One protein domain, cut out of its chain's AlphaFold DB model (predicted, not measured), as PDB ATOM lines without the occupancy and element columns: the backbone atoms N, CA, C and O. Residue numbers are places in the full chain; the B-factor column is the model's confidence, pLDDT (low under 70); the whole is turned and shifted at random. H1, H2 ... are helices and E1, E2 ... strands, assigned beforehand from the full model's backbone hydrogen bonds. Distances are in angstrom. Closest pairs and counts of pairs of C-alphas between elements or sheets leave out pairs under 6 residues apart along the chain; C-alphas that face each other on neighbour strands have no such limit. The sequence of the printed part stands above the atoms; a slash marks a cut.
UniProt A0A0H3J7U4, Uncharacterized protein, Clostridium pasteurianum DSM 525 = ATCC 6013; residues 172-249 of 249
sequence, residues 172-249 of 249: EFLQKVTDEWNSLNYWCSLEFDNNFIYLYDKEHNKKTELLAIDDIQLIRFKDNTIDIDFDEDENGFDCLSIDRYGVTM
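What this domain is: This is residues 172 to 249 of the 249 residues of an uncharacterized protein of Clostridium pasteurianum DSM 525 = ATCC 6013 (UniProt A0A0H3J7U4). Two small three-stranded sheets, E1 E2 E3 and E4 E5 E6, stand loosely face to face with a gap between them, and the helix H1 packs into the open edge between E1 and E4. The tight link of residues 213 to 215 joins the sheets, and the last residues fold back beside E6. The 78 printed residues hold one named helix and six named strands, in the order H1 E1 E2 E3 E4 E5 E6; both sheets are antiparallel, with orders E1 - E2 - E3 and E4 - E5 - E6. The class is mixed, helices and strands, and the whole is compact, with a radius of gyration of the C-alphas of 11.8 A and a rounded outline of 30 by 27 by 25 A.

How they stand to each other: H1, residues 172 to 183, is on the sheet formed by E1, residues 188 to 192, E2, residues 196 to 201, and E3, residues 206 to 212. Its height over that sheet is 7.7 A, and it lies over E1 and runs along the strands, at 13 degrees to E1 on the local plane, which is fitted to 6 C-alphas, only just enough. The closest C-alphas of H1 and E1 are those of Asn 182 and Ser 189, 5.4 A apart. Every O i to N i+4 pair in H1 is within hydrogen-bond range. E1, E2 and E3 form a meander, each strand the antiparallel neighbour of the one before. In the hairpin E1 and E2, N 198 and O 191 are 2.7 A apart, and in the hairpin E2 and E3, N 208 and O 199 are 2.8 A apart, both within hydrogen-bond range. A second meander is E4, residues 216 to 222, E5, residues 225 to 230, and E6, residues 239 to 242. Its hairpins have N 220 and O 227 of E4 and E5 at 2.8 A, and N 228 and O 240 of E5 and E6 at 2.8 A, within hydrogen-bond range. H1 is on this sheet too, at a height over the sheet of 10.3 A, over E4 and E5 and slantwise to the strands, at 40 degrees to E4 on the local plane, again fitted to 6 C-alphas, only just enough. The closest C-alphas of H1 and E4 are those of Val 177 and Phe 221, 7.2 A apart. E3 and E4 meet only through their link, and E3 and E5 are only just apart, 8.3 A at the closest.

Where its parts are: H1 begins at C-alpha 172, (39.352, 16.748, 57.655), and is 16.6 A long. E1 measures 13.4 A, E2 15.9 A, E3 18.1 A, E4 17.3 A and E5 16.4 A. E6, 10.5 A, ends at C-alpha 242, (32.027, 18.898, 39.035).

The domain as a whole: The C-alphas farthest apart are those of Ser 183 and Glu 234, 32.5 A. The printed part has no cut, and no link is long; E5 to E6, with 8 residues between them, is short but not tight. Residues 241 to 242 of E6 pair antiparallel with residues 247 to 248. The mean pLDDT of the printed part is 85.9, and no printed residue is under 70.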
ATOM      1  N   GLU A 172      40.500  16.060  57.053       82.44
ATOM      2  CA  GLU A 172      39.352  16.748  57.655       82.44
ATOM      3  C   GLU A 172      38.661  17.688  56.656       82.44
ATOM      4  O   GLU A 172      37.433  17.695  56.582       82.44
ATOM      5  N   PHE A 173      39.432  18.434  55.860       83.69
ATOM      6  CA  PHE A 173      38.904  19.290  54.796       83.69
ATOM      7  C   PHE A 173      38.222  18.473  53.688       83.69
ATOM      8  O   PHE A 173      37.065  18.732  53.360       83.69
ATOM      9  N   LEU A 174      38.874  17.416  53.189       84.81
ATOM     10  CA  LEU A 174      38.291  16.521  52.179       84.81
ATOM     11  C   LEU A 174      36.988  15.868  52.661       84.81
ATOM     12  O   LEU A 174      36.046  15.711  51.880       84.81
ATOM     13  N   GLN A 175      36.900  15.543  53.956       86.38
ATOM     14  CA  GLN A 175      35.662  15.047  54.555       86.38
ATOM     15  C   GLN A 175      34.547  16.093  54.529       86.38
ATOM     16  O   GLN A 175      33.430  15.744  54.155       86.38
ATOM     17  N   LYS A 176      34.832  17.358  54.870       88.38
ATOM     18  CA  LYS A 176      33.836  18.441  54.793       88.38
ATOM     19  C   LYS A 176      33.313  18.616  53.366       88.38
ATOM     20  O   LYS A 176      32.102  18.594  53.172       88.38
ATOM     21  N   VAL A 177      34.209  18.715  52.377       86.94
ATOM     22  CA  VAL A 177      33.837  18.851  50.955       86.94
ATOM     23  C   VAL A 177      32.961  17.676  50.514       86.94
ATOM     24  O   VAL A 177      31.920  17.860  49.885       86.94
ATOM     25  N   THR A 178      33.343  16.458  50.902       89.19
ATOM     26  CA  THR A 178      32.590  15.238  50.595       89.19
ATOM     27  C   THR A 178      31.193  15.250  51.217       89.19
ATOM     28  O   THR A 178      30.216  14.906  50.547       89.19
ATOM     29  N   ASP A 179      31.080  15.637  52.486       90.44
ATOM     30  CA  ASP A 179      29.806  15.691  53.203       90.44
ATOM     31  C   ASP A 179      28.875  16.754  52.605       90.44
ATOM     32  O   ASP A 179      27.691  16.479  52.375       90.44
ATOM     33  N   GLU A 180      29.408  17.940  52.301       91.25
ATOM     34  CA  GLU A 180      28.659  19.027  51.670       91.25
ATOM     35  C   GLU A 180      28.172  18.631  50.274       91.25
ATOM     36  O   GLU A 180      26.969  18.704  50.008       91.25
ATOM     37  N   TRP A 181      29.048  18.095  49.422       92.62
ATOM     38  CA  TRP A 181      28.675  17.613  48.092       92.62
ATOM     39  C   TRP A 181      27.593  16.539  48.140       92.62
ATOM     40  O   TRP A 181      26.562  16.617  47.465       92.62
ATOM     41  N   ASN A 182      27.801  15.522  48.974       92.12
ATOM     42  CA  ASN A 182      26.879  14.398  49.067       92.12
ATOM     43  C   ASN A 182      25.510  14.830  49.614       92.12
ATOM     44  O   ASN A 182      24.499  14.200  49.278       92.12
ATOM     45  N   SER A 183      25.451  15.925  50.382       92.44
ATOM     46  CA  SER A 183      24.196  16.521  50.852       92.44
ATOM     47  C   SER A 183      23.342  17.132  49.731       92.44
ATOM     48  O   SER A 183      22.114  17.129  49.842       92.44
ATOM     49  N   LEU A 184      23.955  17.569  48.621       90.38
ATOM     50  CA  LEU A 184      23.252  18.121  47.453       90.38
ATOM     51  C   LEU A 184      22.438  17.065  46.692       90.38
ATOM     52  O   LEU A 184      21.513  17.399  45.950       90.38
ATOM     53  N   ASN A 185      22.758  15.784  46.898       89.00
ATOM     54  CA  ASN A 185      22.076  14.640  46.301       89.00
ATOM     55  C   ASN A 185      21.989  14.695  44.760       89.00
ATOM     56  O   ASN A 185      20.957  14.376  44.165       89.00
ATOM     57  N   TYR A 186      23.090  15.079  44.115       91.44
ATOM     58  CA  TYR A 186      23.237  15.062  42.658       91.44
ATOM     59  C   TYR A 186      23.444  13.647  42.095       91.44
ATOM     60  O   TYR A 186      23.390  12.651  42.828       91.44
ATOM     61  N   TRP A 187      23.634  13.572  40.772       91.31
ATOM     62  CA  TRP A 187      23.804  12.343  39.987       91.31
ATOM     63  C   TRP A 187      25.005  11.499  40.442       91.31
ATOM     64  O   TRP A 187      24.996  10.278  40.281       91.31
ATOM     65  N   CYS A 188      25.998  12.116  41.086       90.31
ATOM     66  CA  CYS A 188      27.129  11.426  41.687       90.31
ATOM     67  C   CYS A 188      27.248  11.680  43.198       90.31
ATOM     68  O   CYS A 188      26.541  12.501  43.792       90.31
ATOM     69  N   SER A 189      28.126  10.917  43.836       92.81
ATOM     70  CA  SER A 189      28.660  11.186  45.171       92.81
ATOM     71  C   SER A 189      30.180  11.143  45.132       92.81
ATOM     72  O   SER A 189      30.753  10.399  44.334       92.81
ATOM     73  N   LEU A 190      30.817  11.916  46.003       91.50
ATOM     74  CA  LEU A 190      32.257  11.856  46.210       91.50
ATOM     75  C   LEU A 190      32.577  10.917  47.368       91.50
ATOM     76  O   LEU A 190      31.834  10.827  48.348       91.50
ATOM     77  N   GLU A 191      33.681  10.202  47.227       89.75
ATOM     78  CA  GLU A 191      34.302   9.401  48.275       89.75
ATOM     79  C   GLU A 191      35.810   9.612  48.186       89.75
ATOM     80  O   GLU A 191      36.356   9.616  47.089       89.75
ATOM     81  N   PHE A 192      36.502   9.719  49.314       84.75
ATOM     82  CA  PHE A 192      37.963   9.774  49.337       84.75
ATOM     83  C   PHE A 192      38.522   8.627  50.182       84.75
ATOM     84  O   PHE A 192      37.878   8.153  51.124       84.75
ATOM     85  N   ASP A 193      39.711   8.152  49.820       84.00
ATOM     86  CA  ASP A 193      40.535   7.301  50.678       84.00
ATOM     87  C   ASP A 193      41.842   8.023  51.051       84.00
ATOM     88  O   ASP A 193      41.913   9.247  51.013       84.00
ATOM     89  N   ASN A 194      42.868   7.285  51.483       76.69
ATOM     90  CA  ASN A 194      44.135   7.895  51.893       76.69
ATOM     91  C   ASN A 194      44.936   8.506  50.730       76.69
ATOM     92  O   ASN A 194      45.856   9.272  51.001       76.69
ATOM     93  N   ASN A 195      44.636   8.133  49.484       82.56
ATOM     94  CA  ASN A 195      45.453   8.454  48.316       82.56
ATOM     95  C   ASN A 195      44.646   9.063  47.162       82.56
ATOM     96  O   ASN A 195      45.217   9.820  46.390       82.56
ATOM     97  N   PHE A 196      43.356   8.744  47.022       87.44
ATOM     98  CA  PHE A 196      42.565   9.127  45.850       87.44
ATOM     99  C   PHE A 196      41.195   9.697  46.216       87.44
ATOM    100  O   PHE A 196      40.551   9.272  47.183       87.44
ATOM    101  N   ILE A 197      40.720  10.602  45.360       86.69
ATOM    102  CA  ILE A 197      39.317  11.007  45.278       86.69
ATOM    103  C   ILE A 197      38.624  10.130  44.235       86.69
ATOM    104  O   ILE A 197      39.124   9.920  43.131       86.69
ATOM    105  N   TYR A 198      37.441   9.633  44.575       90.56
ATOM    106  CA  TYR A 198      36.589   8.855  43.691       90.56
ATOM    107  C   TYR A 198      35.255   9.550  43.480       90.56
ATOM    108  O   TYR A 198      34.613  10.029  44.416       90.56
ATOM    109  N   LEU A 199      34.784   9.472  42.243       92.56
ATOM    110  CA  LEU A 199      33.431   9.829  41.866       92.56
ATOM    111  C   LEU A 199      32.607   8.553  41.696       92.56
ATOM    112  O   LEU A 199      32.935   7.664  40.903       92.56
ATOM    113  N   TYR A 200      31.518   8.459  42.450       93.75
ATOM    114  CA  TYR A 200      30.535   7.396  42.322       93.75
ATOM    115  C   TYR A 200      29.317   7.896  41.552       93.75
ATOM    116  O   TYR A 200      28.499   8.648  42.074       93.75
ATOM    117  N   ASP A 201      29.192   7.456  40.306       90.31
ATOM    118  CA  ASP A 201      28.030   7.701  39.463       90.31
ATOM    119  C   ASP A 201      26.869   6.813  39.937       90.31
ATOM    120  O   ASP A 201      26.913   5.579  39.823       90.31
ATOM    121  N   LYS A 202      25.826   7.450  40.486       90.94
ATOM    122  CA  LYS A 202      24.653   6.760  41.039       90.94
ATOM    123  C   LYS A 202      23.748   6.204  39.941       90.94
ATOM    124  O   LYS A 202      23.053   5.221  40.192       90.94
ATOM    125  N   GLU A 203      23.744   6.805  38.751       88.56
ATOM    126  CA  GLU A 203      22.913   6.367  37.626       88.56
ATOM    127  C   GLU A 203      23.460   5.079  37.006       88.56
ATOM    128  O   GLU A 203      22.707   4.138  36.741       88.56
ATOM    129  N   HIS A 204      24.780   5.009  36.827       89.62
ATOM    130  CA  HIS A 204      25.455   3.867  36.204       89.62
ATOM    131  C   HIS A 204      26.029   2.868  37.214       89.62
ATOM    132  O   HIS A 204      26.581   1.840  36.811       89.62
ATOM    133  N   ASN A 205      25.892   3.142  38.517       91.25
ATOM    134  CA  ASN A 205      26.430   2.329  39.610       91.25
ATOM    135  C   ASN A 205      27.935   2.055  39.416       91.25
ATOM    136  O   ASN A 205      28.407   0.917  39.546       91.25
ATOM    137  N   LYS A 206      28.672   3.103  39.030       92.69
ATOM    138  CA  LYS A 206      30.081   3.030  38.643       92.69
ATOM    139  C   LYS A 206      30.917   3.930  39.543       92.69
ATOM    140  O   LYS A 206      30.689   5.131  39.615       92.69
ATOM    141  N   LYS A 207      31.938   3.341  40.164       92.44
ATOM    142  CA  LYS A 207      32.992   4.072  40.868       92.44
ATOM    143  C   LYS A 207      34.142   4.352  39.903       92.44
ATOM    144  O   LYS A 207      34.620   3.424  39.248       92.44
ATOM    145  N   THR A 208      34.559   5.607  39.819       89.25
ATOM    146  CA  THR A 208      35.661   6.073  38.976       89.25
ATOM    147  C   THR A 208      36.678   6.774  39.866       89.25
ATOM    148  O   THR A 208      36.299   7.591  40.700       89.25
ATOM    149  N   GLU A 209      37.947   6.400  39.731       90.25
ATOM    150  CA  GLU A 209      39.069   7.135  40.319       90.25
ATOM    151  C   GLU A 209      39.199   8.461  39.575       90.25
ATOM    152  O   GLU A 209      39.211   8.458  38.343       90.25
ATOM    153  N   LEU A 210      39.171   9.569  40.313       85.25
ATOM    154  CA  LEU A 210      39.152  10.906  39.738       85.25
ATOM    155  C   LEU A 210      40.571  11.475  39.682       85.25
ATOM    156  O   LEU A 210      41.080  11.710  38.596       85.25
ATOM    157  N   LEU A 211      41.194  11.653  40.849       85.25
ATOM    158  CA  LEU A 211      42.502  12.291  41.014       85.25
ATOM    159  C   LEU A 211      43.226  11.716  42.235       85.25
ATOM    160  O   LEU A 211      42.583  11.328  43.222       85.25
ATOM    161  N   ALA A 212      44.557  11.685  42.172       86.25
ATOM    162  CA  ALA A 212      45.404  11.428  43.329       86.25
ATOM    163  C   ALA A 212      45.468  12.684  44.208       86.25
ATOM    164  O   ALA A 212      45.528  13.797  43.701       86.25
ATOM    165  N   ILE A 213      45.408  12.519  45.529       84.38
ATOM    166  CA  ILE A 213      45.328  13.639  46.482       84.38
ATOM    167  C   ILE A 213      46.633  14.446  46.513       84.38
ATOM    168  O   ILE A 213      46.595  15.646  46.773       84.38
ATOM    169  N   ASP A 214      47.775  13.801  46.279       83.06
ATOM    170  CA  ASP A 214      49.093  14.440  46.260       83.06
ATOM    171  C   ASP A 214      49.331  15.337  45.044       83.06
ATOM    172  O   ASP A 214      50.179  16.223  45.133       83.06
ATOM    173  N   ASP A 215      48.546  15.165  43.979       83.56
ATOM    174  CA  ASP A 215      48.591  16.013  42.785       83.56
ATOM    175  C   ASP A 215      47.678  17.246  42.910       83.56
ATOM    176  O   ASP A 215      47.750  18.152  42.084       83.56
ATOM    177  N   ILE A 216      46.807  17.311  43.925       82.62
ATOM    178  CA  ILE A 216      45.844  18.409  44.069       82.62
ATOM    179  C   ILE A 216      46.531  19.632  44.673       82.62
ATOM    180  O   ILE A 216      47.081  19.585  45.776       82.62
ATOM    181  N   GLN A 217      46.424  20.756  43.972       82.88
ATOM    182  CA  GLN A 217      46.911  22.052  44.431       82.88
ATOM    183  C   GLN A 217      45.822  22.832  45.173       82.88
ATOM    184  O   GLN A 217      46.105  23.463  46.194       82.88
ATOM    185  N   LEU A 218      44.578  22.767  44.685       81.94
ATOM    186  CA  LEU A 218      43.458  23.540  45.217       81.94
ATOM    187  C   LEU A 218      42.126  22.801  45.030       81.94
ATOM    188  O   LEU A 218      41.901  22.154  44.013       81.94
ATOM    189  N   ILE A 219      41.223  22.925  46.006       81.56
ATOM    190  CA  ILE A 219      39.815  22.528  45.869       81.56
ATOM    191  C   ILE A 219      38.953  23.706  46.301       81.56
ATOM    192  O   ILE A 219      39.069  24.179  47.432       81.56
ATOM    193  N   ARG A 220      38.043  24.122  45.425       82.38
ATOM    194  CA  ARG A 220      37.060  25.177  45.659       82.38
ATOM    195  C   ARG A 220      35.665  24.571  45.647       82.38
ATOM    196  O   ARG A 220      35.323  23.804  44.753       82.38
ATOM    197  N   PHE A 221      34.846  24.913  46.639       80.62
ATOM    198  CA  PHE A 221      33.426  24.564  46.652       80.62
ATOM    199  C   PHE A 221      32.586  25.836  46.727       80.62
ATOM    200  O   PHE A 221      32.508  26.488  47.770       80.62
ATOM    201  N   LYS A 222      31.965  26.208  45.606       78.38
ATOM    202  CA  LYS A 222      31.196  27.450  45.474       78.38
ATOM    203  C   LYS A 222      29.998  27.230  44.565       78.38
ATOM    204  O   LYS A 222      30.058  26.473  43.608       78.38
ATOM    205  N   ASP A 223      28.875  27.864  44.895       81.75
ATOM    206  CA  ASP A 223      27.649  27.834  44.085       81.75
ATOM    207  C   ASP A 223      27.121  26.419  43.742       81.75
ATOM    208  O   ASP A 223      26.352  26.237  42.796       81.75
ATOM    209  N   ASN A 224      27.420  25.431  44.598       84.75
ATOM    210  CA  ASN A 224      27.134  23.996  44.414       84.75
ATOM    211  C   ASN A 224      27.945  23.316  43.295       84.75
ATOM    212  O   ASN A 224      27.520  22.284  42.769       84.75
ATOM    213  N   THR A 225      29.104  23.876  42.969       86.00
ATOM    214  CA  THR A 225      30.112  23.328  42.062       86.00
ATOM    215  C   THR A 225      31.398  23.066  42.843       86.00
ATOM    216  O   THR A 225      31.726  23.817  43.767       86.00
ATOM    217  N   ILE A 226      32.099  21.984  42.501       87.69
ATOM    218  CA  ILE A 226      33.457  21.709  42.980       87.69
ATOM    219  C   ILE A 226      34.426  21.964  41.840       87.69
ATOM    220  O   ILE A 226      34.326  21.282  40.828       87.69
ATOM    221  N   ASP A 227      35.390  22.849  42.050       87.62
ATOM    222  CA  ASP A 227      36.519  23.052  41.145       87.62
ATOM    223  C   ASP A 227      37.789  22.515  41.814       87.62
ATOM    224  O   ASP A 227      38.029  22.769  42.996       87.62
ATOM    225  N   ILE A 228      38.570  21.716  41.092       86.50
ATOM    226  CA  ILE A 228      39.800  21.089  41.583       86.50
ATOM    227  C   ILE A 228      40.930  21.437  40.624       86.50
ATOM    228  O   ILE A 228      40.874  21.031  39.464       86.50
ATOM    229  N   ASP A 229      41.962  22.103  41.131       85.50
ATOM    230  CA  ASP A 229      43.196  22.368  40.392       85.50
ATOM    231  C   ASP A 229      44.254  21.346  40.816       85.50
ATOM    232  O   ASP A 229      44.411  21.049  42.010       85.50
ATOM    233  N   PHE A 230      44.979  20.797  39.848       84.25
ATOM    234  CA  PHE A 230      45.973  19.748  40.056       84.25
ATOM    235  C   PHE A 230      47.194  19.935  39.149       84.25
ATOM    236  O   PHE A 230      47.157  20.679  38.171       84.25
ATOM    237  N   ASP A 231      48.298  19.273  39.495       80.44
ATOM    238  CA  ASP A 231      49.495  19.222  38.651       80.44
ATOM    239  C   ASP A 231      49.134  18.684  37.252       80.44
ATOM    240  O   ASP A 231      48.520  17.624  37.145       80.44
ATOM    241  N   GLU A 232      49.529  19.411  36.194       79.00
ATOM    242  CA  GLU A 232      49.198  19.113  34.788       79.00
ATOM    243  C   GLU A 232      49.314  17.609  34.465       79.00
ATOM    244  O   GLU A 232      50.384  17.001  34.612       79.00
ATOM    245  N   ASP A 233      48.208  17.008  34.015       75.94
ATOM    246  CA  ASP A 233      48.138  15.586  33.692       75.94
ATOM    247  C   ASP A 233      48.864  15.245  32.375       75.94
ATOM    248  O   ASP A 233      49.366  16.094  31.637       75.94
ATOM    249  N   GLU A 234      48.902  13.957  32.018       76.31
ATOM    250  CA  GLU A 234      49.552  13.502  30.781       76.31
ATOM    251  C   GLU A 234      48.905  14.027  29.480       76.31
ATOM    252  O   GLU A 234      49.496  13.892  28.403       76.31
ATOM    253  N   ASN A 235      47.707  14.612  29.566       73.19
ATOM    254  CA  ASN A 235      46.939  15.157  28.449       73.19
ATOM    255  C   ASN A 235      46.944  16.695  28.410       73.19
ATOM    256  O   ASN A 235      46.412  17.257  27.448       73.19
ATOM    257  N   GLY A 236      47.577  17.354  29.384       75.44
ATOM    258  CA  GLY A 236      47.688  18.808  29.479       75.44
ATOM    259  C   GLY A 236      46.520  19.494  30.189       75.44
ATOM    260  O   GLY A 236      46.322  20.689  29.978       75.44
ATOM    261  N   PHE A 237      45.718  18.758  30.963       75.19
ATOM    262  CA  PHE A 237      44.693  19.340  31.833       75.19
ATOM    263  C   PHE A 237      45.278  19.602  33.217       75.19
ATOM    264  O   PHE A 237      45.982  18.758  33.763       75.19
ATOM    265  N   ASP A 238      44.955  20.753  33.789       85.00
ATOM    266  CA  ASP A 238      45.413  21.212  35.105       85.00
ATOM    267  C   ASP A 238      44.247  21.538  36.054       85.00
ATOM    268  O   ASP A 238      44.452  21.916  37.208       85.00
ATOM    269  N   CYS A 239      43.007  21.366  35.592       87.12
ATOM    270  CA  CYS A 239      41.815  21.575  36.396       87.12
ATOM    271  C   CYS A 239      40.656  20.660  35.980       87.12
ATOM    272  O   CYS A 239      40.596  20.124  34.870       87.12
ATOM    273  N   LEU A 240      39.715  20.464  36.903       86.00
ATOM    274  CA  LEU A 240      38.406  19.883  36.622       86.00
ATOM    275  C   LEU A 240      37.322  20.564  37.450       86.00
ATOM    276  O   LEU A 240      37.571  21.055  38.547       86.00
ATOM    277  N   SER A 241      36.095  20.520  36.946       88.31
ATOM    278  CA  SER A 241      34.903  21.025  37.619       88.31
ATOM    279  C   SER A 241      33.811  19.957  37.660       88.31
ATOM    280  O   SER A 241      33.598  19.226  36.687       88.31
ATOM    281  N   ILE A 242      33.123  19.839  38.793       88.94
ATOM    282  CA  ILE A 242      32.027  18.898  39.035       88.94
ATOM    283  C   ILE A 242      30.784  19.686  39.433       88.94
ATOM    284  O   ILE A 242      30.770  20.379  40.452       88.94
ATOM    285  N   ASP A 243      29.705  19.512  38.676       87.94
ATOM    286  CA  ASP A 243      28.440  20.196  38.918       87.94
ATOM    287  C   ASP A 243      27.229  19.246  38.829       87.94
ATOM    288  O   ASP A 243      27.328  18.015  38.718       87.94
ATOM    289  N   ARG A 244      26.024  19.822  38.889       88.44
ATOM    290  CA  ARG A 244      24.762  19.070  38.796       88.44
ATOM    291  C   ARG A 244      24.540  18.361  37.453       88.44
ATOM    292  O   ARG A 244      23.588  17.586  37.351       88.44
ATOM    293  N   TYR A 245      25.329  18.674  36.430       87.31
ATOM    294  CA  TYR A 245      25.187  18.182  35.064       87.31
ATOM    295  C   TYR A 245      26.272  17.185  34.671       87.31
ATOM    296  O   TYR A 245      26.000  16.315  33.841       87.31
ATOM    297  N   GLY A 246      27.474  17.291  35.231       83.50
ATOM    298  CA  GLY A 246      28.572  16.419  34.846       83.50
ATOM    299  C   GLY A 246      29.915  16.803  35.451       83.50
ATOM    300  O   GLY A 246      29.994  17.504  36.455       83.50
ATOM    301  N   VAL A 247      30.964  16.277  34.819       82.75
ATOM    302  CA  VAL A 247      32.360  16.652  35.053       82.75
ATOM    303  C   VAL A 247      32.869  17.333  33.788       82.75
ATOM    304  O   VAL A 247      32.661  16.806  32.689       82.75
ATOM    305  N   THR A 248      33.531  18.473  33.935       82.06
ATOM    306  CA  THR A 248      34.215  19.195  32.856       82.06
ATOM    307  C   THR A 248      35.695  19.337  33.184       82.06
ATOM    308  O   THR A 248      36.041  19.486  34.352       82.06
ATOM    309  N   MET A 249      36.541  19.270  32.158       75.31
ATOM    310  CA  MET A 249      37.986  19.527  32.201       75.31
ATOM    311  C   MET A 249      38.313  20.569  31.140       75.31
ATOM    312  O   MET A 249      37.561  20.598  30.129       75.31
TER     313      MET A 249